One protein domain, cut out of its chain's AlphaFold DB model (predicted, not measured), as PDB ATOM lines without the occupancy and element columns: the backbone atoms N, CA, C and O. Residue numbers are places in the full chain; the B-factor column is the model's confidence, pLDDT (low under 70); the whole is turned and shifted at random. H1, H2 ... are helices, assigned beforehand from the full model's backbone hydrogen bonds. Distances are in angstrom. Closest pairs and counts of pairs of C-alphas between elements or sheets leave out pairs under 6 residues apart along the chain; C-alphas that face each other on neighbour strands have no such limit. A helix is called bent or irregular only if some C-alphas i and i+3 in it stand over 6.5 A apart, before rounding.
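What this domain is: This is residues 4 to 193 of the 195 residues of an uncharacterized protein of Planctomycetes bacterium (UniProt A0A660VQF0). Look for a long up-and-down bundle of five helices or arms, H1, H3, H5, H6b and H7, each running against the one before it; H7 runs through the middle, H1, H3 and H6b pack on it, and H5 packs on H3. Small H2 and H4 sit at opposite ends, and residues 111 to 116 stick out. The printed part has 190 residues, with seven named helices, H1 to H7 in order, and no named strand: all helix. It is only just compact, close to loose, with a radius of gyration of the C-alphas of 19.1 A and spans of 58 by 39 by 22 A.

How they stand to each other: Start at H1, residues 4 to 30: it touches the hub H7, residues 160 to 192, closest at the C-alphas of Val 19 and Thr 173, 7.2 A. H2, residues 39 to 47, touches residues 190 to 191 of H7 alone, Leu 45 to Gly 190 being the closest C-alphas at 6.0 A. H3, residues 52 to 78, touches residues 172 to 186 of H7 alone, opposite ways at a shallow tilt of 27 degrees; the closest C-alphas, Ala 57 and Ser 179, are 4.8 A apart. H4, residues 80 to 85, touches residues 161 to 162 of H7 alone, with the C-alphas of Ser 84 and Asp 161 closest at 6.0 A. H5, residues 87 to 108, touches H3, closest at the C-alphas of Gly 60 and Trp 104, 5.6 A. H6, residues 121 to 152, was assigned as one helix by its hydrogen bonds but is bent, C-alphas 128 and 131 being 6.6 A apart; its arms are H6a, residues 121 to 128, and H6b, residues 131 to 152. H6b and H7 form a hairpin, closest at the C-alphas of Gln 134 and Ser 177, 4.8 A. Every O i to N i+4 pair is within hydrogen-bond range in H1 to H5, H6a and H6b; in H7 28 of 29 are.

Where its parts are: Find C-alpha 4 at (209.892, 187.411, 214.385); from there H1 runs 38.4 A. H3 spans 38.8 A, H5 31.3 A and H6b 31.1 A. H7 runs 45.8 A to C-alpha 192 at (189.890, 207.423, 177.526), with a kink of 30 degrees near residue 178.

The domain as a whole: The farthest C-alphas, Glu 40 and Gly 155, are 60.9 A apart. The printed part has no cut; the link H5 to H6 is long. Look for pLDDT under 70 at residues 4 to 34, 110 to 118 and 193.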
ATOM      1  N   THR A   4     211.026 186.486 214.229       57.69
ATOM      2  CA  THR A   4     209.892 187.411 214.385       57.69
ATOM      3  C   THR A   4     210.128 188.824 213.826       57.69
ATOM      4  O   THR A   4     209.198 189.420 213.282       57.69
ATOM      5  N   ASP A   5     211.355 189.356 213.871       55.91
ATOM      6  CA  ASP A   5     211.645 190.715 213.365       55.91
ATOM      7  C   ASP A   5     211.687 190.750 211.832       55.91
ATOM      8  O   ASP A   5     211.226 191.699 211.197       55.91
ATOM      9  N   ARG A   6     212.186 189.668 211.217       61.09
ATOM     10  CA  ARG A   6     212.243 189.523 209.756       61.09
ATOM     11  C   ARG A   6     210.845 189.430 209.148       61.09
ATOM     12  O   ARG A   6     210.582 190.077 208.138       61.09
ATOM     13  N   TRP A   7     209.936 188.695 209.786       59.41
ATOM     14  CA  TRP A   7     208.554 188.558 209.317       59.41
ATOM     15  C   TRP A   7     207.748 189.852 209.409       59.41
ATOM     16  O   TRP A   7     206.933 190.114 208.533       59.41
ATOM     17  N   SER A   8     208.018 190.694 210.405       55.38
ATOM     18  CA  SER A   8     207.331 191.981 210.581       55.38
ATOM     19  C   SER A   8     207.660 192.953 209.441       55.38
ATOM     20  O   SER A   8     206.768 193.542 208.832       55.38
ATOM     21  N   ILE A   9     208.944 193.058 209.086       58.75
ATOM     22  CA  ILE A   9     209.413 193.900 207.976       58.75
ATOM     23  C   ILE A   9     208.949 193.332 206.633       58.75
ATOM     24  O   ILE A   9     208.516 194.095 205.772       58.75
ATOM     25  N   VAL A  10     208.982 192.007 206.454       62.78
ATOM     26  CA  VAL A  10     208.487 191.351 205.236       62.78
ATOM     27  C   VAL A  10     206.981 191.550 205.085       62.78
ATOM     28  O   VAL A  10     206.546 191.951 204.015       62.78
ATOM     29  N   ALA A  11     206.182 191.365 206.135       60.38
ATOM     30  CA  ALA A  11     204.732 191.537 206.067       60.38
ATOM     31  C   ALA A  11     204.344 192.974 205.688       60.38
ATOM     32  O   ALA A  11     203.502 193.182 204.818       60.38
ATOM     33  N   VAL A  12     205.012 193.966 206.280       58.75
ATOM     34  CA  VAL A  12     204.755 195.384 206.005       58.75
ATOM     35  C   VAL A  12     205.275 195.805 204.625       58.75
ATOM     36  O   VAL A  12     204.581 196.508 203.890       58.75
ATOM     37  N   SER A  13     206.464 195.342 204.233       59.19
ATOM     38  CA  SER A  13     207.044 195.637 202.914       59.19
ATOM     39  C   SER A  13     206.249 194.976 201.795       59.19
ATOM     40  O   SER A  13     206.022 195.590 200.755       59.19
ATOM     41  N   VAL A  14     205.774 193.749 202.020       61.56
ATOM     42  CA  VAL A  14     204.893 193.061 201.082       61.56
ATOM     43  C   VAL A  14     203.562 193.789 201.017       61.56
ATOM     44  O   VAL A  14     203.173 194.121 199.910       61.56
ATOM     45  N   ALA A  15     202.926 194.162 202.132       60.41
ATOM     46  CA  ALA A  15     201.680 194.936 202.109       60.41
ATOM     47  C   ALA A  15     201.814 196.262 201.330       60.41
ATOM     48  O   ALA A  15     200.957 196.577 200.504       60.41
ATOM     49  N   ALA A  16     202.914 197.003 201.510       60.06
ATOM     50  CA  ALA A  16     203.182 198.241 200.773       60.06
ATOM     51  C   ALA A  16     203.404 198.004 199.265       60.06
ATOM     52  O   ALA A  16     202.809 198.694 198.431       60.06
ATOM     53  N   LEU A  17     204.207 196.997 198.900       61.41
ATOM     54  CA  LEU A  17     204.406 196.581 197.506       61.41
ATOM     55  C   LEU A  17     203.110 196.055 196.880       61.41
ATOM     56  O   LEU A  17     202.881 196.236 195.685       61.41
ATOM     57  N   PHE A  18     202.238 195.456 197.686       62.47
ATOM     58  CA  PHE A  18     200.957 194.923 197.258       62.47
ATOM     59  C   PHE A  18     199.952 196.037 196.977       62.47
ATOM     60  O   PHE A  18     199.320 196.008 195.930       62.47
ATOM     61  N   VAL A  19     199.861 197.075 197.817       62.25
ATOM     62  CA  VAL A  19     199.055 198.281 197.528       62.25
ATOM     63  C   VAL A  19     199.488 198.919 196.200       62.25
ATOM     64  O   VAL A  19     198.647 199.297 195.379       62.25
ATOM     65  N   LEU A  20     200.797 198.960 195.943       59.59
ATOM     66  CA  LEU A  20     201.376 199.407 194.674       59.59
ATOM     67  C   LEU A  20     200.996 198.486 193.500       59.59
ATOM     68  O   LEU A  20     200.570 198.966 192.448       59.59
ATOM     69  N   ALA A  21     201.087 197.167 193.685       63.56
ATOM     70  CA  ALA A  21     200.718 196.172 192.682       63.56
ATOM     71  C   ALA A  21     199.216 196.194 192.360       63.56
ATOM     72  O   ALA A  21     198.845 196.097 191.192       63.56
ATOM     73  N   VAL A  22     198.346 196.402 193.350       62.16
ATOM     74  CA  VAL A  22     196.902 196.566 193.137       62.16
ATOM     75  C   VAL A  22     196.607 197.842 192.363       62.16
ATOM     76  O   VAL A  22     195.816 197.799 191.424       62.16
ATOM     77  N   GLY A  23     197.278 198.954 192.679       61.69
ATOM     78  CA  GLY A  23     197.186 200.176 191.878       61.69
ATOM     79  C   GLY A  23     197.556 199.938 190.407       61.69
ATOM     80  O   GLY A  23     196.881 200.436 189.505       61.69
ATOM     81  N   LEU A  24     198.575 199.110 190.151       62.28
ATOM     82  CA  LEU A  24     199.024 198.737 188.805       62.28
ATOM     83  C   LEU A  24     198.082 197.751 188.091       62.28
ATOM     84  O   LEU A  24     197.858 197.882 186.887       62.28
ATOM     85  N   VAL A  25     197.515 196.775 188.802       62.19
ATOM     86  CA  VAL A  25     196.561 195.805 188.240       62.19
ATOM     87  C   VAL A  25     195.219 196.469 187.959       62.19
ATOM     88  O   VAL A  25     194.680 196.288 186.868       62.19
ATOM     89  N   ALA A  26     194.726 197.313 188.869       61.09
ATOM     90  CA  ALA A  26     193.576 198.171 188.613       61.09
ATOM     91  C   ALA A  26     193.835 199.025 187.364       61.09
ATOM     92  O   ALA A  26     193.042 198.988 186.429       61.09
ATOM     93  N   HIS A  27     195.000 199.682 187.268       60.03
ATOM     94  CA  HIS A  27     195.392 200.431 186.070       60.03
ATOM     95  C   HIS A  27     195.365 199.582 184.782       60.03
ATOM     96  O   HIS A  27     194.925 200.071 183.741       60.03
ATOM     97  N   ARG A  28     195.787 198.310 184.828       64.62
ATOM     98  CA  ARG A  28     195.749 197.403 183.665       64.62
ATOM     99  C   ARG A  28     194.344 196.961 183.271       64.62
ATOM    100  O   ARG A  28     194.041 196.975 182.084       64.62
ATOM    101  N   ILE A  29     193.498 196.588 184.229       60.25
ATOM    102  CA  ILE A  29     192.107 196.179 183.959       60.25
ATOM    103  C   ILE A  29     191.326 197.343 183.331       60.25
ATOM    104  O   ILE A  29     190.493 197.151 182.449       60.25
ATOM    105  N   ILE A  30     191.657 198.565 183.740       57.62
ATOM    106  CA  ILE A  30     191.026 199.795 183.271       57.62
ATOM    107  C   ILE A  30     191.487 200.197 181.859       57.62
ATOM    108  O   ILE A  30     190.672 200.692 181.088       57.62
ATOM    109  N   ARG A  31     192.741 199.917 181.467       56.94
ATOM    110  CA  ARG A  31     193.215 200.109 180.075       56.94
ATOM    111  C   ARG A  31     192.427 199.307 179.033       56.94
ATOM    112  O   ARG A  31     192.535 199.599 177.851       56.94
ATOM    113  N   GLY A  32     191.673 198.286 179.445       56.50
ATOM    114  CA  GLY A  32     190.821 197.507 178.545       56.50
ATOM    115  C   GLY A  32     189.461 198.147 178.239       56.50
ATOM    116  O   GLY A  32     188.678 197.542 177.512       56.50
ATOM    117  N   ARG A  33     189.136 199.315 178.813       57.94
ATOM    118  CA  ARG A  33     187.821 199.958 178.680       57.94
ATOM    119  C   ARG A  33     187.963 201.394 178.166       57.94
ATOM    120  O   ARG A  33     188.471 202.253 178.880       57.94
ATOM    121  N   GLY A  34     187.466 201.628 176.952       61.97
ATOM    122  CA  GLY A  34     187.375 202.942 176.306       61.97
ATOM    123  C   GLY A  34     188.284 203.075 175.085       61.97
ATOM    124  O   GLY A  34     189.377 202.511 175.049       61.97
ATOM    125  N   ALA A  35     187.826 203.809 174.071       70.75
ATOM    126  CA  ALA A  35     188.707 204.237 172.994       70.75
ATOM    127  C   ALA A  35     189.676 205.296 173.557       70.75
ATOM    128  O   ALA A  35     189.245 206.157 174.324       70.75
ATOM    129  N   PRO A  36     190.977 205.235 173.238       76.94
ATOM    130  CA  PRO A  36     191.907 206.275 173.657       76.94
ATOM    131  C   PRO A  36     191.484 207.624 173.062       76.94
ATOM    132  O   PRO A  36     191.140 207.688 171.880       76.94
ATOM    133  N   VAL A  37     191.530 208.692 173.864       81.38
ATOM    134  CA  VAL A  37     191.266 210.050 173.355       81.38
ATOM    135  C   VAL A  37     192.330 210.481 172.357       81.38
ATOM    136  O   VAL A  37     193.491 210.053 172.426       81.38
ATOM    137  N   SER A  38     191.927 211.348 171.428       84.75
ATOM    138  CA  SER A  38     192.843 211.914 170.443       84.75
ATOM    139  C   SER A  38     193.972 212.709 171.131       84.75
ATOM    140  O   SER A  38     193.806 213.198 172.254       84.75
ATOM    141  N   PRO A  39     195.150 212.861 170.493       84.75
ATOM    142  CA  PRO A  39     196.235 213.672 171.047       84.75
ATOM    143  C   PRO A  39     195.828 215.124 171.345       84.75
ATOM    144  O   PRO A  39     196.326 215.698 172.313       84.75
ATOM    145  N   GLU A  40     194.924 215.689 170.539       84.88
ATOM    146  CA  GLU A  40     194.391 217.050 170.690       84.88
ATOM    147  C   GLU A  40     193.518 217.161 171.943       84.88
ATOM    148  O   GLU A  40     193.803 217.960 172.833       84.88
ATOM    149  N   GLU A  41     192.544 216.264 172.088       81.75
ATOM    150  CA  GLU A  41     191.658 216.197 173.255       81.75
ATOM    151  C   GLU A  41     192.440 215.927 174.551       81.75
ATOM    152  O   GLU A  41     192.180 216.508 175.604       81.75
ATOM    153  N   ARG A  42     193.494 215.105 174.483       79.81
ATOM    154  CA  ARG A  42     194.402 214.893 175.616       79.81
ATOM    155  C   ARG A  42     195.154 216.168 176.009       79.81
ATOM    156  O   ARG A  42     195.409 216.366 177.199       79.81
ATOM    157  N   ALA A  43     195.545 217.001 175.043       80.88
ATOM    158  CA  ALA A  43     196.208 218.274 175.313       80.88
ATOM    159  C   ALA A  43     195.241 219.272 175.965       80.88
ATOM    160  O   ALA A  43     195.621 219.923 176.938       80.88
ATOM    161  N   GLU A  44     193.989 219.325 175.511       82.38
ATOM    162  CA  GLU A  44     192.932 220.133 176.132       82.38
ATOM    163  C   GLU A  44     192.658 219.692 177.577       82.38
ATOM    164  O   GLU A  44     192.723 220.499 178.507       82.38
ATOM    165  N   LEU A  45     192.467 218.387 177.807       77.75
ATOM    166  CA  LEU A  45     192.248 217.829 179.147       77.75
ATOM    167  C   LEU A  45     193.442 218.052 180.087       77.75
ATOM    168  O   LEU A  45     193.256 218.160 181.302       77.75
ATOM    169  N   ALA A  46     194.665 218.113 179.551       75.81
ATOM    170  CA  ALA A  46     195.872 218.403 180.322       75.81
ATOM    171  C   ALA A  46     195.997 219.884 180.720       75.81
ATOM    172  O   ALA A  46     196.659 220.180 181.715       75.81
ATOM    173  N   GLN A  47     195.372 220.800 179.972       79.31
ATOM    174  CA  GLN A  47     195.338 222.231 180.296       79.31
ATOM    175  C   GLN A  47     194.298 222.572 181.371       79.31
ATOM    176  O   GLN A  47     194.400 223.619 182.014       79.31
ATOM    177  N   LEU A  48     193.323 221.690 181.615       78.69
ATOM    178  CA  LEU A  48     192.348 221.876 182.685       78.69
ATOM    179  C   LEU A  48     193.032 221.875 184.059       78.69
ATOM    180  O   LEU A  48     193.771 220.958 184.425       78.69
ATOM    181  N   ALA A  49     192.736 222.899 184.858       82.38
ATOM    182  CA  ALA A  49     193.212 222.977 186.230       82.38
ATOM    183  C   ALA A  49     192.691 221.791 187.062       82.38
ATOM    184  O   ALA A  49     191.558 221.339 186.899       82.38
ATOM    185  N   MET A  50     193.508 221.312 188.006       85.56
ATOM    186  CA  MET A  50     193.092 220.239 188.914       85.56
ATOM    187  C   MET A  50     191.840 220.633 189.698       85.56
ATOM    188  O   MET A  50     191.807 221.696 190.336       85.56
ATOM    189  N   THR A  51     190.861 219.730 189.724       85.62
ATOM    190  CA  THR A  51     189.624 219.929 190.482       85.62
ATOM    191  C   THR A  51     189.915 219.995 191.989       85.62
ATOM    192  O   THR A  51     190.920 219.447 192.470       85.62
ATOM    193  N   PRO A  52     189.044 220.637 192.789       86.75
ATOM    194  CA  PRO A  52     189.179 220.633 194.244       86.75
ATOM    195  C   PRO A  52     189.234 219.217 194.832       86.75
ATOM    196  O   PRO A  52     190.007 218.970 195.760       86.75
ATOM    197  N   LEU A  53     188.462 218.280 194.272       87.06
ATOM    198  CA  LEU A  53     188.468 216.876 194.680       87.06
ATOM    199  C   LEU A  53     189.816 216.207 194.370       87.06
ATOM    200  O   LEU A  53     190.367 215.534 195.239       87.06
ATOM    201  N   GLN A  54     190.403 216.453 193.195       88.25
ATOM    202  CA  GLN A  54     191.726 215.930 192.839       88.25
ATOM    203  C   GLN A  54     192.830 216.456 193.773       88.25
ATOM    204  O   GLN A  54     193.679 215.685 194.219       88.25
ATOM    205  N   LYS A  55     192.803 217.751 194.122       88.44
ATOM    206  CA  LYS A  55     193.757 218.349 195.077       88.44
ATOM    207  C   LYS A  55     193.629 217.726 196.469       88.44
ATOM    208  O   LYS A  55     194.629 217.345 197.068       88.44
ATOM    209  N   ARG A  56     192.398 217.570 196.965       89.69
ATOM    210  CA  ARG A  56     192.128 216.924 198.260       89.69
ATOM    211  C   ARG A  56     192.529 215.454 198.264       89.69
ATOM    212  O   ARG A  56     193.059 214.992 199.268       89.69
ATOM    213  N   ALA A  57     192.332 214.739 197.158       90.00
ATOM    214  CA  ALA A  57     192.774 213.355 197.018       90.00
ATOM    215  C   ALA A  57     194.301 213.225 197.089       90.00
ATOM    216  O   ALA A  57     194.792 212.302 197.728       90.00
ATOM    217  N   TRP A  58     195.062 214.169 196.525       91.31
ATOM    218  CA  TRP A  58     196.515 214.218 196.723       91.31
ATOM    219  C   TRP A  58     196.902 214.431 198.188       91.31
ATOM    220  O   TRP A  58     197.749 213.704 198.704       91.31
ATOM    221  N   THR A  59     196.259 215.378 198.876       89.44
ATOM    222  CA  THR A  59     196.495 215.604 200.309       89.44
ATOM    223  C   THR A  59     196.136 214.370 201.137       89.44
ATOM    224  O   THR A  59     196.920 213.945 201.979       89.44
ATOM    225  N   GLY A  60     194.979 213.757 200.872       87.75
ATOM    226  CA  GLY A  60     194.533 212.535 201.537       87.75
ATOM    227  C   GLY A  60     195.489 211.366 201.304       87.75
ATOM    228  O   GLY A  60     195.813 210.646 202.247       87.75
ATOM    229  N   LEU A  61     196.008 211.224 200.082       89.31
ATOM    230  CA  LEU A  61     197.024 210.228 199.755       89.31
ATOM    231  C   LEU A  61     198.318 210.467 200.543       89.31
ATOM    232  O   LEU A  61     198.844 209.528 201.131       89.31
ATOM    233  N   LEU A  62     198.809 211.709 200.594       88.38
ATOM    234  CA  LEU A  62     200.024 212.054 201.336       88.38
ATOM    235  C   LEU A  62     199.877 211.755 202.835       88.38
ATOM    236  O   LEU A  62     200.765 211.143 203.423       88.38
ATOM    237  N   VAL A  63     198.743 212.135 203.433       85.94
ATOM    238  CA  VAL A  63     198.432 211.838 204.840       85.94
ATOM    239  C   VAL A  63     198.394 210.327 205.074       85.94
ATOM    240  O   VAL A  63     199.049 209.839 205.991       85.94
ATOM    241  N   GLY A  64     197.697 209.569 204.222       85.56
ATOM    242  CA  GLY A  64     197.620 208.114 204.348       85.56
ATOM    243  C   GLY A  64     198.984 207.424 204.212       85.56
ATOM    244  O   GLY A  64     199.296 206.517 204.980       85.56
ATOM    245  N   LEU A  65     199.836 207.881 203.289       85.94
ATOM    246  CA  LEU A  65     201.203 207.367 203.150       85.94
ATOM    247  C   LEU A  65     202.066 207.693 204.374       85.94
ATOM    248  O   LEU A  65     202.788 206.822 204.854       85.94
ATOM    249  N   ALA A  66     201.961 208.909 204.915       86.44
ATOM    250  CA  ALA A  66     202.654 209.281 206.146       86.44
ATOM    251  C   ALA A  66     202.213 208.407 207.333       86.44
ATOM    252  O   ALA A  66     203.055 207.965 208.114       86.44
ATOM    253  N   MET A  67     200.917 208.089 207.437       83.88
ATOM    254  CA  MET A  67     200.399 207.164 208.450       83.88
ATOM    255  C   MET A  67     200.977 205.757 208.293       83.88
ATOM    256  O   MET A  67     201.413 205.172 209.282       83.88
ATOM    257  N   ILE A  68     201.019 205.224 207.065       84.44
ATOM    258  CA  ILE A  68     201.639 203.918 206.797       84.44
ATOM    259  C   ILE A  68     203.086 203.931 207.279       84.44
ATOM    260  O   ILE A  68     203.464 203.057 208.053       84.44
ATOM    261  N   LEU A  69     203.873 204.934 206.880       84.06
ATOM    262  CA  LEU A  69     205.279 205.052 207.272       84.06
ATOM    263  C   LEU A  69     205.460 205.136 208.792       84.06
ATOM    264  O   LEU A  69     206.360 204.492 209.325       84.06
ATOM    265  N   ALA A  70     204.593 205.866 209.497       83.69
ATOM    266  CA  ALA A  70     204.618 205.929 210.954       83.69
ATOM    267  C   ALA A  70     204.353 204.552 211.587       83.69
ATOM    268  O   ALA A  70     205.115 204.114 212.448       83.69
ATOM    269  N   CYS A  71     203.335 203.826 211.118       82.00
ATOM    270  CA  CYS A  71     203.047 202.472 211.595       82.00
ATOM    271  C   CYS A  71     204.192 201.496 211.285       82.00
ATOM    272  O   CYS A  71     204.576 200.710 212.151       82.00
ATOM    273  N   VAL A  72     204.780 201.576 210.084       82.44
ATOM    274  CA  VAL A  72     205.971 200.794 209.709       82.44
ATOM    275  C   VAL A  72     207.111 201.077 210.681       82.44
ATOM    276  O   VAL A  72     207.727 200.141 211.181       82.44
ATOM    277  N   ALA A  73     207.377 202.351 210.973       82.25
ATOM    278  CA  ALA A  73     208.445 202.754 211.876       82.25
ATOM    279  C   ALA A  73     208.218 202.223 213.297       82.25
ATOM    280  O   ALA A  73     209.160 201.724 213.909       82.25
ATOM    281  N   VAL A  74     206.987 202.264 213.815       81.50
ATOM    282  CA  VAL A  74     206.675 201.690 215.134       81.50
ATOM    283  C   VAL A  74     206.948 200.189 215.146       81.50
ATOM    284  O   VAL A  74     207.671 199.708 216.016       81.50
ATOM    285  N   VAL A  75     206.436 199.448 214.161       79.44
ATOM    286  CA  VAL A  75     206.626 197.991 214.088       79.44
ATOM    287  C   VAL A  75     208.102 197.624 213.910       79.44
ATOM    288  O   VAL A  75     208.569 196.681 214.541       79.44
ATOM    289  N   ALA A  76     208.847 198.371 213.095       78.00
ATOM    290  CA  ALA A  76     210.259 198.114 212.831       78.00
ATOM    291  C   ALA A  76     211.169 198.419 214.033       78.00
ATOM    292  O   ALA A  76     212.177 197.740 214.203       78.00
ATOM    293  N   ASN A  77     210.833 199.425 214.852       78.56
ATOM    294  CA  ASN A  77     211.662 199.836 215.992       78.56
ATOM    295  C   ASN A  77     211.263 199.153 217.304       78.56
ATOM    296  O   ASN A  77     212.131 198.716 218.052       78.56
ATOM    297  N   ALA A  78     209.964 199.071 217.602       79.19
ATOM    298  CA  ALA A  78     209.481 198.481 218.847       79.19
ATOM    299  C   ALA A  78     209.315 196.958 218.733       79.19
ATOM    300  O   ALA A  78     209.467 196.245 219.723       79.19
ATOM    301  N   GLY A  79     209.020 196.443 217.537       77.62
ATOM    302  CA  GLY A  79     208.634 195.050 217.340       77.62
ATOM    303  C   GLY A  79     207.185 194.777 217.760       77.62
ATOM    304  O   GLY A  79     206.571 195.498 218.550       77.62
ATOM    305  N   THR A  80     206.613 193.700 217.225       74.12
ATOM    306  CA  THR A  80     205.191 193.358 217.408       74.12
ATOM    307  C   THR A  80     204.847 192.946 218.838       74.12
ATOM    308  O   THR A  80     203.784 193.304 219.337       74.12
ATOM    309  N   LYS A  81     205.776 192.263 219.515       76.88
ATOM    310  CA  LYS A  81     205.621 191.821 220.910       76.88
ATOM    311  C   LYS A  81     205.652 192.979 221.907       76.88
ATOM    312  O   LYS A  81     204.924 192.970 222.890       76.88
ATOM    313  N   THR A  82     206.490 193.984 221.667       79.31
ATOM    314  CA  THR A  82     206.552 195.167 222.538       79.31
ATOM    315  C   THR A  82     205.281 195.991 222.394       79.31
ATOM    316  O   THR A  82     204.706 196.406 223.391       79.31
ATOM    317  N   TYR A  83     204.782 196.147 221.162       78.00
ATOM    318  CA  TYR A  83     203.499 196.802 220.905       78.00
ATOM    319  C   TYR A  83     202.316 196.123 221.618       78.00
ATOM    320  O   TYR A  83     201.377 196.801 222.028       78.00
ATOM    321  N   SER A  84     202.325 194.797 221.768       77.62
ATOM    322  CA  SER A  84     201.235 194.091 222.446       77.62
ATOM    323  C   SER A  84     201.332 194.108 223.966       77.62
ATOM    324  O   SER A  84     200.295 194.190 224.635       77.62
ATOM    325  N   ALA A  85     202.555 194.063 224.496       86.12
ATOM    326  CA  ALA A  85     202.831 194.115 225.925       86.12
ATOM    327  C   ALA A  85     202.657 195.526 226.516       86.12
ATOM    328  O   ALA A  85     202.217 195.655 227.657       86.12
ATOM    329  N   ASP A  86     202.969 196.571 225.749       86.75
ATOM    330  CA  ASP A  86     202.883 197.964 226.185       86.75
ATOM    331  C   ASP A  86     201.512 198.571 225.836       86.75
ATOM    332  O   ASP A  86     201.206 198.918 224.689       86.75
ATOM    333  N   GLY A  87     200.660 198.687 226.857       87.50
ATOM    334  CA  GLY A  87     199.324 199.261 226.720       87.50
ATOM    335  C   GLY A  87     199.328 200.736 226.310       87.50
ATOM    336  O   GLY A  87     198.447 201.140 225.546       87.50
ATOM    337  N   ASP A  88     200.316 201.509 226.759       88.25
ATOM    338  CA  ASP A  88     200.408 202.948 226.502       88.25
ATOM    339  C   ASP A  88     200.838 203.201 225.057       88.25
ATOM    340  O   ASP A  88     200.210 203.993 224.347       88.25
ATOM    341  N   LEU A  89     201.840 202.457 224.573       84.81
ATOM    342  CA  LEU A  89     202.246 202.488 223.167       84.81
ATOM    343  C   LEU A  89     201.082 202.097 222.251       84.81
ATOM    344  O   LEU A  89     200.831 202.758 221.238       84.81
ATOM    345  N   ARG A  90     200.337 201.048 222.614       86.12
ATOM    346  CA  ARG A  90     199.157 200.627 221.855       86.12
ATOM    347  C   ARG A  90     198.106 201.730 221.800       86.12
ATOM    348  O   ARG A  90     197.613 202.030 220.714       86.12
ATOM    349  N   LEU A  91     197.778 202.349 222.934       88.62
ATOM    350  CA  LEU A  91     196.796 203.432 222.994       88.62
ATOM    351  C   LEU A  91     197.244 204.648 222.172       88.62
ATOM    352  O   LEU A  91     196.428 205.232 221.460       88.62
ATOM    353  N   LEU A  92     198.535 204.987 222.212       87.56
ATOM    354  CA  LEU A  92     199.119 206.068 221.423       87.56
ATOM    355  C   LEU A  92     198.962 205.806 219.923       87.56
ATOM    356  O   LEU A  92     198.474 206.675 219.203       87.56
ATOM    357  N   VAL A  93     199.324 204.611 219.447       84.12
ATOM    358  CA  VAL A  93     199.203 204.246 218.026       84.12
ATOM    359  C   VAL A  93     197.740 204.238 217.589       84.12
ATOM    360  O   VAL A  93     197.415 204.824 216.558       84.12
ATOM    361  N   VAL A  94     196.850 203.631 218.381       86.88
ATOM    362  CA  VAL A  94     195.402 203.627 218.117       86.88
ATOM    363  C   VAL A  94     194.889 205.063 218.005       86.88
ATOM    364  O   VAL A  94     194.245 205.409 217.017       86.88
ATOM    365  N   GLY A  95     195.199 205.908 218.991       88.50
ATOM    366  CA  GLY A  95     194.775 207.304 219.033       88.50
ATOM    367  C   GLY A  95     195.311 208.107 217.852       88.50
ATOM    368  O   GLY A  95     194.546 208.809 217.193       88.50
ATOM    369  N   PHE A  96     196.596 207.951 217.524       86.81
ATOM    370  CA  PHE A  96     197.224 208.586 216.368       86.81
ATOM    371  C   PHE A  96     196.536 208.189 215.061       86.81
ATOM    372  O   PHE A  96     196.123 209.064 214.298       86.81
ATOM    373  N   VAL A  97     196.362 206.886 214.811       83.94
ATOM    374  CA  VAL A  97     195.726 206.393 213.582       83.94
ATOM    375  C   VAL A  97     194.278 206.871 213.498       83.94
ATOM    376  O   VAL A  97     193.838 207.299 212.433       83.94
ATOM    377  N   PHE A  98     193.548 206.857 214.613       87.56
ATOM    378  CA  PHE A  98     192.158 207.297 214.653       87.56
ATOM    379  C   PHE A  98     192.021 208.799 214.368       87.56
ATOM    380  O   PHE A  98     191.229 209.194 213.514       87.56
ATOM    381  N   VAL A  99     192.833 209.644 215.013       88.31
ATOM    382  CA  VAL A  99     192.855 211.098 214.766       88.31
ATOM    383  C   VAL A  99     193.264 211.403 213.329       88.31
ATOM    384  O   VAL A  99     192.619 212.217 212.666       88.31
ATOM    385  N   ALA A 100     194.296 210.733 212.817       83.56
ATOM    386  CA  ALA A 100     194.748 210.918 211.446       83.56
ATOM    387  C   ALA A 100     193.683 210.466 210.431       83.56
ATOM    388  O   ALA A 100     193.491 211.130 209.412       83.56
ATOM    389  N   MET A 101     192.909 209.420 210.739       82.75
ATOM    390  CA  MET A 101     191.765 209.032 209.917       82.75
ATOM    391  C   MET A 101     190.656 210.090 209.949       82.75
ATOM    392  O   MET A 101     190.122 210.438 208.898       82.75
ATOM    393  N   LEU A 102     190.312 210.637 211.116       87.12
ATOM    394  CA  LEU A 102     189.326 211.720 211.194       87.12
ATOM    395  C   LEU A 102     189.788 212.942 210.392       87.12
ATOM    396  O   LEU A 102     188.993 213.538 209.665       87.12
ATOM    397  N   ALA A 103     191.078 213.281 210.460       84.38
ATOM    398  CA  ALA A 103     191.668 214.334 209.642       84.38
ATOM    399  C   ALA A 103     191.550 214.013 208.143       84.38
ATOM    400  O   ALA A 103     191.094 214.857 207.372       84.38
ATOM    401  N   TRP A 104     191.869 212.782 207.731       84.44
ATOM    402  CA  TRP A 104     191.703 212.322 206.351       84.44
ATOM    403  C   TRP A 104     190.242 212.401 205.882       84.44
ATOM    404  O   TRP A 104     189.963 212.948 204.813       84.44
ATOM    405  N   GLN A 105     189.291 211.950 206.706       83.00
ATOM    406  CA  GLN A 105     187.864 212.024 206.400       83.00
ATOM    407  C   GLN A 105     187.414 213.479 206.255       83.00
ATOM    408  O   GLN A 105     186.616 213.783 205.375       83.00
ATOM    409  N   ARG A 106     187.935 214.404 207.070       83.06
ATOM    410  CA  ARG A 106     187.656 215.841 206.932       83.06
ATOM    411  C   ARG A 106     188.246 216.428 205.654       83.06
ATOM    412  O   ARG A 106     187.535 217.165 204.974       83.06
ATOM    413  N   VAL A 107     189.479 216.069 205.289       78.38
ATOM    414  CA  VAL A 107     190.114 216.489 204.025       78.38
ATOM    415  C   VAL A 107     189.275 216.059 202.821       78.38
ATOM    416  O   VAL A 107     189.063 216.854 201.905       78.38
ATOM    417  N   LEU A 108     188.767 214.826 202.833       74.94
ATOM    418  CA  LEU A 108     187.946 214.289 201.747       74.94
ATOM    419  C   LEU A 108     186.460 214.593 201.874       74.94
ATOM    420  O   LEU A 108     185.729 214.411 200.902       74.94
ATOM    421  N   SER A 109     186.006 215.077 203.032       72.31
ATOM    422  CA  SER A 109     184.624 215.487 203.196       72.31
ATOM    423  C   SER A 109     184.348 216.584 202.181       72.31
ATOM    424  O   SER A 109     184.891 217.695 202.215       72.31
ATOM    425  N   LEU A 110     183.495 216.250 201.224       63.72
ATOM    426  CA  LEU A 110     182.848 217.218 200.369       63.72
ATOM    427  C   LEU A 110     181.832 217.927 201.257       63.72
ATOM    428  O   LEU A 110     180.635 217.664 201.192       63.72
ATOM    429  N   SER A 111     182.316 218.774 202.169       45.62
ATOM    430  CA  SER A 111     181.463 219.766 202.798       45.62
ATOM    431  C   SER A 111     180.850 220.520 201.629       45.62
ATOM    432  O   SER A 111     181.590 221.154 200.871       45.62
ATOM    433  N   ARG A 112     179.546 220.297 201.396       46.41
ATOM    434  CA  ARG A 112     178.733 221.022 200.419       46.41
ATOM    435  C   ARG A 112     179.079 222.474 200.638       46.41
ATOM    436  O   ARG A 112     178.711 223.033 201.668       46.41
ATOM    437  N   SER A 113     179.910 223.010 199.754       40.69
ATOM    438  CA  SER A 113     180.427 224.344 199.952       40.69
ATOM    439  C   SER A 113     179.216 225.249 200.083       40.69
ATOM    440  O   SER A 113     178.327 225.233 199.231       40.69
ATOM    441  N   THR A 114     179.223 226.059 201.127       42.38
ATOM    442  CA  THR A 114     178.438 227.284 201.271       42.38
ATOM    443  C   THR A 114     178.501 228.182 200.019       42.38
ATOM    444  O   THR A 114     177.723 229.120 199.916       42.38
ATOM    445  N   SER A 115     179.373 227.878 199.043       41.97
ATOM    446  CA  SER A 115     179.497 228.525 197.732       41.97
ATOM    447  C   SER A 115     178.827 227.803 196.546       41.97
ATOM    448  O   SER A 115     179.071 228.199 195.411       41.97
ATOM    449  N   GLY A 116     178.060 226.724 196.740       43.34
ATOM    450  CA  GLY A 116     177.304 226.105 195.638       43.34
ATOM    451  C   GLY A 116     178.148 225.420 194.552       43.34
ATOM    452  O   GLY A 116     177.686 225.293 193.422       43.34
ATOM    453  N   ALA A 117     179.368 224.962 194.865       53.44
ATOM    454  CA  ALA A 117     180.166 224.163 193.933       53.44
ATOM    455  C   ALA A 117     179.489 222.799 193.708       53.44
ATOM    456  O   ALA A 117     179.648 221.861 194.493       53.44
ATOM    457  N   VAL A 118     178.671 222.730 192.660       60.91
ATOM    458  CA  VAL A 118     178.072 221.505 192.138       60.91
ATOM    459  C   VAL A 118     179.223 220.588 191.730       60.91
ATOM    460  O   VAL A 118     180.076 220.995 190.948       60.91
ATOM    461  N   LEU A 119     179.279 219.381 192.303       71.12
ATOM    462  CA  LEU A 119     180.156 218.318 191.804       71.12
ATOM    463  C   LEU A 119     179.928 218.190 190.303       71.12
ATOM    464  O   LEU A 119     178.806 217.866 189.897       71.12
ATOM    465  N   ASP A 120     180.980 218.448 189.536       78.19
ATOM    466  CA  ASP A 120     180.963 218.281 188.092       78.19
ATOM    467  C   ASP A 120     180.668 216.814 187.738       78.19
ATOM    468  O   ASP A 120     180.888 215.904 188.548       78.19
ATOM    469  N   GLU A 121     180.167 216.564 186.534       81.12
ATOM    470  CA  GLU A 121     179.858 215.213 186.062       81.12
ATOM    471  C   GLU A 121     181.108 214.318 186.111       81.12
ATOM    472  O   GLU A 121     181.056 213.166 186.557       81.12
ATOM    473  N   ARG A 122     182.274 214.900 185.807       81.38
ATOM    474  CA  ARG A 122     183.581 214.263 185.978       81.38
ATOM    475  C   ARG A 122     183.835 213.811 187.418       81.38
ATOM    476  O   ARG A 122     184.257 212.676 187.644       81.38
ATOM    477  N   ASP A 123     183.562 214.668 188.400       86.38
ATOM    478  CA  ASP A 123     183.775 214.357 189.818       86.38
ATOM    479  C   ASP A 123     182.839 213.232 190.278       86.38
ATOM    480  O   ASP A 123     183.258 212.339 191.016       86.38
ATOM    481  N   ARG A 124     181.587 213.228 189.801       85.00
ATOM    482  CA  ARG A 124     180.607 212.173 190.106       85.00
ATOM    483  C   ARG A 124     181.064 210.814 189.599       85.00
ATOM    484  O   ARG A 124     181.071 209.853 190.369       85.00
ATOM    485  N   ARG A 125     181.498 210.730 188.341       83.94
ATOM    486  CA  ARG A 125     182.001 209.476 187.759       83.94
ATOM    487  C   ARG A 125     183.227 208.959 188.505       83.94
ATOM    488  O   ARG A 125     183.300 207.773 188.824       83.94
ATOM    489  N   VAL A 126     184.159 209.845 188.859       87.38
ATOM    490  CA  VAL A 126     185.347 209.470 189.643       87.38
ATOM    491  C   VAL A 126     184.970 208.962 191.038       87.38
ATOM    492  O   VAL A 126     185.541 207.973 191.499       87.38
ATOM    493  N   LEU A 127     183.996 209.585 191.705       88.31
ATOM    494  CA  LEU A 127     183.518 209.145 193.020       88.31
ATOM    495  C   LEU A 127     182.779 207.806 192.977       88.31
ATOM    496  O   LEU A 127     182.865 207.054 193.942       88.31
ATOM    497  N   LEU A 128     182.090 207.482 191.880       85.50
ATOM    498  CA  LEU A 128     181.509 206.150 191.670       85.50
ATOM    499  C   LEU A 128     182.589 205.094 191.402       85.50
ATOM    500  O   LEU A 128     182.453 203.941 191.802       85.50
ATOM    501  N   PHE A 129     183.686 205.493 190.760       84.31
ATOM    502  CA  PHE A 129     184.796 204.608 190.435       84.31
ATOM    503  C   PHE A 129     185.705 204.291 191.641       84.31
ATOM    504  O   PHE A 129     186.101 203.140 191.834       84.31
ATOM    505  N   ALA A 130     186.039 205.286 192.468       86.31
ATOM    506  CA  ALA A 130     187.014 205.143 193.553       86.31
ATOM    507  C   ALA A 130     186.727 203.988 194.548       86.31
ATOM    508  O   ALA A 130     187.678 203.278 194.903       86.31
ATOM    509  N   PRO A 131     185.466 203.708 194.948       87.44
ATOM    510  CA  PRO A 131     185.129 202.562 195.792       87.44
ATOM    511  C   PRO A 131     185.516 201.204 195.197       87.44
ATOM    512  O   PRO A 131     185.826 200.283 195.950       87.44
ATOM    513  N   HIS A 132     185.546 201.051 193.869       84.69
ATOM    514  CA  HIS A 132     185.960 199.791 193.240       84.69
ATOM    515  C   HIS A 132     187.454 199.522 193.438       84.69
ATOM    516  O   HIS A 132     187.837 198.402 193.778       84.69
ATOM    517  N   VAL A 133     188.295 200.552 193.287       82.44
ATOM    518  CA  VAL A 133     189.739 200.456 193.574       82.44
ATOM    519  C   VAL A 133     189.964 200.157 195.051       82.44
ATOM    520  O   VAL A 133     190.759 199.280 195.387       82.44
ATOM    521  N   GLN A 134     189.227 200.845 195.924       87.81
ATOM    522  CA  GLN A 134     189.296 200.626 197.363       87.81
ATOM    523  C   GLN A 134     188.906 199.191 197.742       87.81
ATOM    524  O   GLN A 134     189.654 198.512 198.443       87.81
ATOM    525  N   THR A 135     187.776 198.702 197.231       86.38
ATOM    526  CA  THR A 135     187.282 197.339 197.481       86.38
ATOM    527  C   THR A 135     188.290 196.296 197.010       86.38
ATOM    528  O   THR A 135     188.620 195.382 197.765       86.38
ATOM    529  N   ALA A 136     188.833 196.449 195.797       81.31
ATOM    530  CA  ALA A 136     189.853 195.543 195.279       81.31
ATOM    531  C   ALA A 136     191.098 195.521 196.179       81.31
ATOM    532  O   ALA A 136     191.568 194.448 196.547       81.31
ATOM    533  N   ALA A 137     191.599 196.689 196.593       82.19
ATOM    534  CA  ALA A 137     192.765 196.785 197.469       82.19
ATOM    535  C   ALA A 137     192.538 196.128 198.834       82.19
ATOM    536  O   ALA A 137     193.422 195.425 199.329       82.19
ATOM    537  N   VAL A 138     191.356 196.307 199.422       86.38
ATOM    538  CA  VAL A 138     190.992 195.688 200.701       86.38
ATOM    539  C   VAL A 138     190.895 194.176 200.580       86.38
ATOM    540  O   VAL A 138     191.534 193.483 201.368       86.38
ATOM    541  N   LEU A 139     190.150 193.660 199.595       85.44
ATOM    542  CA  LEU A 139     190.010 192.215 199.387       85.44
ATOM    543  C   LEU A 139     191.375 191.559 199.224       85.44
ATOM    544  O   LEU A 139     191.684 190.583 199.898       85.44
ATOM    545  N   ILE A 140     192.219 192.160 198.394       80.25
ATOM    546  CA  ILE A 140     193.564 191.673 198.127       80.25
ATOM    547  C   ILE A 140     194.431 191.714 199.403       80.25
ATOM    548  O   ILE A 140     195.112 190.735 199.708       80.25
ATOM    549  N   THR A 141     194.357 192.792 200.192       82.62
ATOM    550  CA  THR A 141     195.058 192.904 201.486       82.62
ATOM    551  C   THR A 141     194.618 191.809 202.460       82.62
ATOM    552  O   THR A 141     195.463 191.141 203.051       82.62
ATOM    553  N   VAL A 142     193.310 191.599 202.618       89.19
ATOM    554  CA  VAL A 142     192.762 190.572 203.516       89.19
ATOM    555  C   VAL A 142     193.162 189.177 203.047       89.19
ATOM    556  O   VAL A 142     193.664 188.398 203.850       89.19
ATOM    557  N   SER A 143     193.013 188.867 201.755       85.69
ATOM    558  CA  SER A 143     193.412 187.571 201.195       85.69
ATOM    559  C   SER A 143     194.891 187.276 201.427       85.69
ATOM    560  O   SER A 143     195.234 186.162 201.818       85.69
ATOM    561  N   PHE A 144     195.762 188.273 201.240       82.44
ATOM    562  CA  PHE A 144     197.184 188.134 201.541       82.44
ATOM    563  C   PHE A 144     197.421 187.800 203.015       82.44
ATOM    564  O   PHE A 144     198.126 186.838 203.309       82.44
ATOM    565  N   TRP A 145     196.804 188.548 203.934       85.06
ATOM    566  CA  TRP A 145     196.928 188.281 205.365       85.06
ATOM    567  C   TRP A 145     196.409 186.895 205.748       85.06
ATOM    568  O   TRP A 145     197.077 186.201 206.506       85.06
ATOM    569  N   CYS A 146     195.271 186.458 205.204       88.06
ATOM    570  CA  CYS A 146     194.749 185.115 205.449       88.06
ATOM    571  C   CYS A 146     195.771 184.043 205.058       88.06
ATOM    572  O   CYS A 146     196.103 183.197 205.880       88.06
ATOM    573  N   VAL A 147     196.326 184.112 203.843       84.94
ATOM    574  CA  VAL A 147     197.336 183.145 203.383       84.94
ATOM    575  C   VAL A 147     198.600 183.226 204.238       84.94
ATOM    576  O   VAL A 147     199.071 182.207 204.738       84.94
ATOM    577  N   ALA A 148     199.135 184.429 204.454       81.25
ATOM    578  CA  ALA A 148     200.376 184.625 205.193       81.25
ATOM    579  C   ALA A 148     200.278 184.112 206.639       81.25
ATOM    580  O   ALA A 148     201.192 183.433 207.107       81.25
ATOM    581  N   LEU A 149     199.175 184.397 207.338       85.94
ATOM    582  CA  LEU A 149     198.972 183.954 208.719       85.94
ATOM    583  C   LEU A 149     198.721 182.449 208.800       85.94
ATOM    584  O   LEU A 149     199.302 181.793 209.659       85.94
ATOM    585  N   THR A 150     197.905 181.890 207.905       86.94
ATOM    586  CA  THR A 150     197.640 180.445 207.887       86.94
ATOM    587  C   THR A 150     198.904 179.637 207.607       86.94
ATOM    588  O   THR A 150     199.128 178.622 208.261       86.94
ATOM    589  N   GLU A 151     199.749 180.084 206.678       85.44
ATOM    590  CA  GLU A 151     201.005 179.391 206.379       85.44
ATOM    591  C   GLU A 151     202.038 179.550 207.498       85.44
ATOM    592  O   GLU A 151     202.713 178.586 207.852       85.44
ATOM    593  N   SER A 152     202.142 180.743 208.089       82.25
ATOM    594  CA  SER A 152     203.158 181.020 209.115       82.25
ATOM    595  C   SER A 152     202.863 180.347 210.456       82.25
ATOM    596  O   SER A 152     203.796 180.011 211.177       82.25
ATOM    597  N   PHE A 153     201.585 180.152 210.792       86.44
ATOM    598  CA  PHE A 153     201.137 179.576 212.066       86.44
ATOM    599  C   PHE A 153     200.438 178.229 211.865       86.44
ATOM    600  O   PHE A 153     199.517 177.873 212.597       86.44
ATOM    601  N   ARG A 154     200.830 177.467 210.838       86.81
ATOM    602  CA  ARG A 154     200.187 176.192 210.512       86.81
ATOM    603  C   ARG A 154     200.279 175.216 211.692       86.81
ATOM    604  O   ARG A 154     201.363 174.792 212.069       86.81
ATOM    605  N   GLY A 155     199.124 174.812 212.221       86.25
ATOM    606  CA  GLY A 155     199.034 173.905 213.374       86.25
ATOM    607  C   GLY A 155     199.110 174.604 214.735       86.25
ATOM    608  O   GLY A 155     198.975 173.944 215.761       86.25
ATOM    609  N   GLU A 156     199.254 175.927 214.746       86.69
ATOM    610  CA  GLU A 156     199.248 176.776 215.933       86.69
ATOM    611  C   GLU A 156     198.098 177.796 215.843       86.69
ATOM    612  O   GLU A 156     197.556 178.083 214.774       86.69
ATOM    613  N   GLY A 157     197.677 178.347 216.981       87.88
ATOM    614  CA  GLY A 157     196.749 179.479 216.981       87.88
ATOM    615  C   GLY A 157     197.451 180.748 216.489       87.88
ATOM    616  O   GLY A 157     198.603 180.992 216.843       87.88
ATOM    617  N   ILE A 158     196.762 181.586 215.710       88.69
ATOM    618  CA  ILE A 158     197.339 182.855 215.249       88.69
ATOM    619  C   ILE A 158     197.398 183.841 216.431       88.69
ATOM    620  O   ILE A 158     196.350 184.129 217.021       88.69
ATOM    621  N   PRO A 159     198.573 184.403 216.770       86.69
ATOM    622  CA  PRO A 159     198.681 185.340 217.883       86.69
ATOM    623  C   PRO A 159     197.883 186.626 217.642       86.69
ATOM    624  O   PRO A 159     197.863 187.170 216.533       86.69
ATOM    625  N   THR A 160     197.274 187.156 218.704       85.69
ATOM    626  CA  THR A 160     196.434 188.366 218.662       85.69
ATOM    627  C   THR A 160     197.177 189.584 218.098       85.69
ATOM    628  O   THR A 160     196.584 190.404 217.400       85.69
ATOM    629  N   ASP A 161     198.489 189.671 218.313       81.69
ATOM    630  CA  ASP A 161     199.345 190.763 217.832       81.69
ATOM    631  C   ASP A 161     199.292 190.905 216.306       81.69
ATOM    632  O   ASP A 161     199.187 192.009 215.771       81.69
ATOM    633  N   TYR A 162     199.282 189.777 215.593       83.50
ATOM    634  CA  TYR A 162     199.179 189.769 214.137       83.50
ATOM    635  C   TYR A 162     197.764 190.089 213.648       83.50
ATOM    636  O   TYR A 162     197.612 190.658 212.568       83.50
ATOM    637  N   MET A 163     196.732 189.815 214.452       87.62
ATOM    638  CA  MET A 163     195.364 190.250 214.146       87.62
ATOM    639  C   MET A 163     195.226 191.769 214.221       87.62
ATOM    640  O   MET A 163     194.558 192.362 213.374       87.62
ATOM    641  N   TYR A 164     195.910 192.419 215.167       82.56
ATOM    642  CA  TYR A 164     195.986 193.880 215.189       82.56
ATOM    643  C   TYR A 164     196.709 194.431 213.958       82.56
ATOM    644  O   TYR A 164     196.249 195.410 213.375       82.56
ATOM    645  N   LEU A 165     197.799 193.796 213.516       82.44
ATOM    646  CA  LEU A 165     198.488 194.210 212.290       82.44
ATOM    647  C   LEU A 165     197.619 194.057 211.040       82.44
ATOM    648  O   LEU A 165     197.607 194.961 210.204       82.44
ATOM    649  N   LEU A 166     196.875 192.954 210.921       87.75
ATOM    650  CA  LEU A 166     195.894 192.759 209.854       87.75
ATOM    651  C   LEU A 166     194.861 193.884 209.882       87.75
ATOM    652  O   LEU A 166     194.662 194.556 208.868       87.75
ATOM    653  N   PHE A 167     194.247 194.117 211.044       87.31
ATOM    654  CA  PHE A 167     193.243 195.161 211.231       87.31
ATOM    655  C   PHE A 167     193.770 196.529 210.779       87.31
ATOM    656  O   PHE A 167     193.157 197.178 209.929       87.31
ATOM    657  N   TRP A 168     194.946 196.931 211.267       84.19
ATOM    658  CA  TRP A 168     195.550 198.208 210.896       84.19
ATOM    659  C   TRP A 168     195.933 198.280 209.422       84.19
ATOM    660  O   TRP A 168     195.740 199.319 208.796       84.19
ATOM    661  N   SER A 169     196.411 197.182 208.840       84.94
ATOM    662  CA  SER A 169     196.737 197.125 207.413       84.94
ATOM    663  C   SER A 169     195.506 197.365 206.550       84.94
ATOM    664  O   SER A 169     195.550 198.185 205.638       84.94
ATOM    665  N   VAL A 170     194.384 196.708 206.859       88.75
ATOM    666  CA  VAL A 170     193.113 196.916 206.145       88.75
ATOM    667  C   VAL A 170     192.663 198.369 206.258       88.75
ATOM    668  O   VAL A 170     192.257 198.978 205.268       88.75
ATOM    669  N   PHE A 171     192.782 198.946 207.450       87.12
ATOM    670  CA  PHE A 171     192.373 200.317 207.729       87.12
ATOM    671  C   PHE A 171     193.199 201.363 206.964       87.12
ATOM    672  O   PHE A 171     192.665 202.297 206.356       87.12
ATOM    673  N   LEU A 172     194.519 201.181 206.939       86.31
ATOM    674  CA  LEU A 172     195.434 202.021 206.170       86.31
ATOM    675  C   LEU A 172     195.202 201.850 204.663       86.31
ATOM    676  O   LEU A 172     195.148 202.843 203.932       86.31
ATOM    677  N   THR A 173     194.977 200.613 204.206       86.69
ATOM    678  CA  THR A 173     194.622 200.323 202.814       86.69
ATOM    679  C   THR A 173     193.345 201.051 202.416       86.69
ATOM    680  O   THR A 173     193.350 201.705 201.377       86.69
ATOM    681  N   LEU A 174     192.275 201.011 203.223       87.00
ATOM    682  CA  LEU A 174     191.020 201.731 202.949       87.00
ATOM    683  C   LEU A 174     191.267 203.220 202.672       87.00
ATOM    684  O   LEU A 174     190.763 203.760 201.688       87.00
ATOM    685  N   THR A 175     192.073 203.853 203.520       84.00
ATOM    686  CA  THR A 175     192.390 205.286 203.474       84.00
ATOM    687  C   THR A 175     193.153 205.650 202.193       84.00
ATOM    688  O   THR A 175     192.751 206.522 201.417       84.00
ATOM    689  N   VAL A 176     194.250 204.941 201.925       89.12
ATOM    690  CA  VAL A 176     195.135 205.228 200.786       89.12
ATOM    691  C   VAL A 176     194.484 204.864 199.455       89.12
ATOM    692  O   VAL A 176     194.550 205.639 198.501       89.12
ATOM    693  N   SER A 177     193.820 203.711 199.386       88.19
ATOM    694  CA  SER A 177     193.249 203.198 198.137       88.19
ATOM    695  C   SER A 177     192.062 204.015 197.632       88.19
ATOM    696  O   SER A 177     191.904 204.136 196.421       88.19
ATOM    697  N   PHE A 178     191.277 204.648 198.509       90.38
ATOM    698  CA  PHE A 178     190.203 205.546 198.075       90.38
ATOM    699  C   PHE A 178     190.753 206.831 197.441       90.38
ATOM    700  O   PHE A 178     190.349 207.206 196.342       90.38
ATOM    701  N   SER A 179     191.742 207.470 198.083       90.75
ATOM    702  CA  SER A 179     192.429 208.639 197.507       90.75
ATOM    703  C   SER A 179     193.140 208.287 196.196       90.75
ATOM    704  O   SER A 179     193.018 209.008 195.207       90.75
ATOM    705  N   ALA A 180     193.821 207.137 196.148       89.38
ATOM    706  CA  ALA A 180     194.431 206.628 194.925       89.38
ATOM    707  C   ALA A 180     193.383 206.346 193.837       89.38
ATOM    708  O   ALA A 180     193.599 206.705 192.683       89.38
ATOM    709  N   GLY A 181     192.235 205.769 194.195       88.94
ATOM    710  CA  GLY A 181     191.118 205.506 193.290       88.94
ATOM    711  C   GLY A 181     190.582 206.776 192.635       88.94
ATOM    712  O   GLY A 181     190.384 206.789 191.422       88.94
ATOM    713  N   ILE A 182     190.452 207.868 193.395       90.19
ATOM    714  CA  ILE A 182     190.079 209.183 192.852       90.19
ATOM    715  C   ILE A 182     191.109 209.652 191.812       90.19
ATOM    716  O   ILE A 182     190.756 210.015 190.690       90.19
ATOM    717  N   LEU A 183     192.401 209.613 192.151       90.31
ATOM    718  CA  LEU A 183     193.471 210.062 191.250       90.31
ATOM    719  C   LEU A 183     193.590 209.189 189.989       90.31
ATOM    720  O   LEU A 183     193.837 209.708 188.899       90.31
ATOM    721  N   ILE A 184     193.397 207.875 190.126       87.56
ATOM    722  CA  ILE A 184     193.348 206.928 189.006       87.56
ATOM    723  C   ILE A 184     192.141 207.231 188.117       87.56
ATOM    724  O   ILE A 184     192.307 207.279 186.901       87.56
ATOM    725  N   GLY A 185     190.969 207.502 188.699       87.50
ATOM    726  CA  GLY A 185     189.767 207.882 187.956       87.50
ATOM    727  C   GLY A 185     189.985 209.135 187.107       87.50
ATOM    728  O   GLY A 185     189.728 209.116 185.904       87.50
ATOM    729  N   TYR A 186     190.567 210.195 187.680       87.56
ATOM    730  CA  TYR A 186     190.899 211.408 186.917       87.56
ATOM    731  C   TYR A 186     191.894 211.160 185.781       87.56
ATOM    732  O   TYR A 186     191.747 211.744 184.703       87.56
ATOM    733  N   ARG A 187     192.900 210.304 186.009       85.75
ATOM    734  CA  ARG A 187     193.869 209.901 184.978       85.75
ATOM    735  C   ARG A 187     193.229 209.062 183.877       85.75
ATOM    736  O   ARG A 187     193.621 209.193 182.720       85.75
ATOM    737  N   TRP A 188     192.273 208.209 184.223       80.81
ATOM    738  CA  TRP A 188     191.560 207.393 183.250       80.81
ATOM    739  C   TRP A 188     190.697 208.252 182.325       80.81
ATOM    740  O   TRP A 188     190.865 208.158 181.113       80.81
ATOM    741  N   ILE A 189     189.901 209.173 182.876       81.88
ATOM    742  CA  ILE A 189     189.108 210.124 182.074       81.88
ATOM    743  C   ILE A 189     190.023 210.940 181.148       81.88
ATOM    744  O   ILE A 189     189.756 211.069 179.961       81.88
ATOM    745  N   GLY A 190     191.178 211.393 181.649       78.94
ATOM    746  CA  GLY A 190     192.175 212.100 180.834       78.94
ATOM    747  C   GLY A 190     192.826 211.275 179.710       78.94
ATOM    748  O   GLY A 190     193.582 211.831 178.920       78.94
ATOM    749  N   THR A 191     192.610 209.955 179.658       75.75
ATOM    750  CA  THR A 191     193.211 209.051 178.657       75.75
ATOM    751  C   THR A 191     192.197 208.305 177.790       75.75
ATOM    752  O   THR A 191     192.571 207.885 176.699       75.75
ATOM    753  N   HIS A 192     190.944 208.169 178.231       74.44
ATOM    754  CA  HIS A 192     189.890 207.423 177.526       74.44
ATOM    755  C   HIS A 192     188.589 208.234 177.335       74.44
ATOM    756  O   HIS A 192     187.609 207.692 176.833       74.44
ATOM    757  N   GLY A 193     188.579 209.519 177.712       65.06
ATOM    758  CA  GLY A 193     187.459 210.437 177.481       65.06
ATOM    759  C   GLY A 193     186.293 210.239 178.451       65.06
ATOM    760  O   GLY A 193     186.381 209.474 179.415       65.06
TER     761      GLY A 193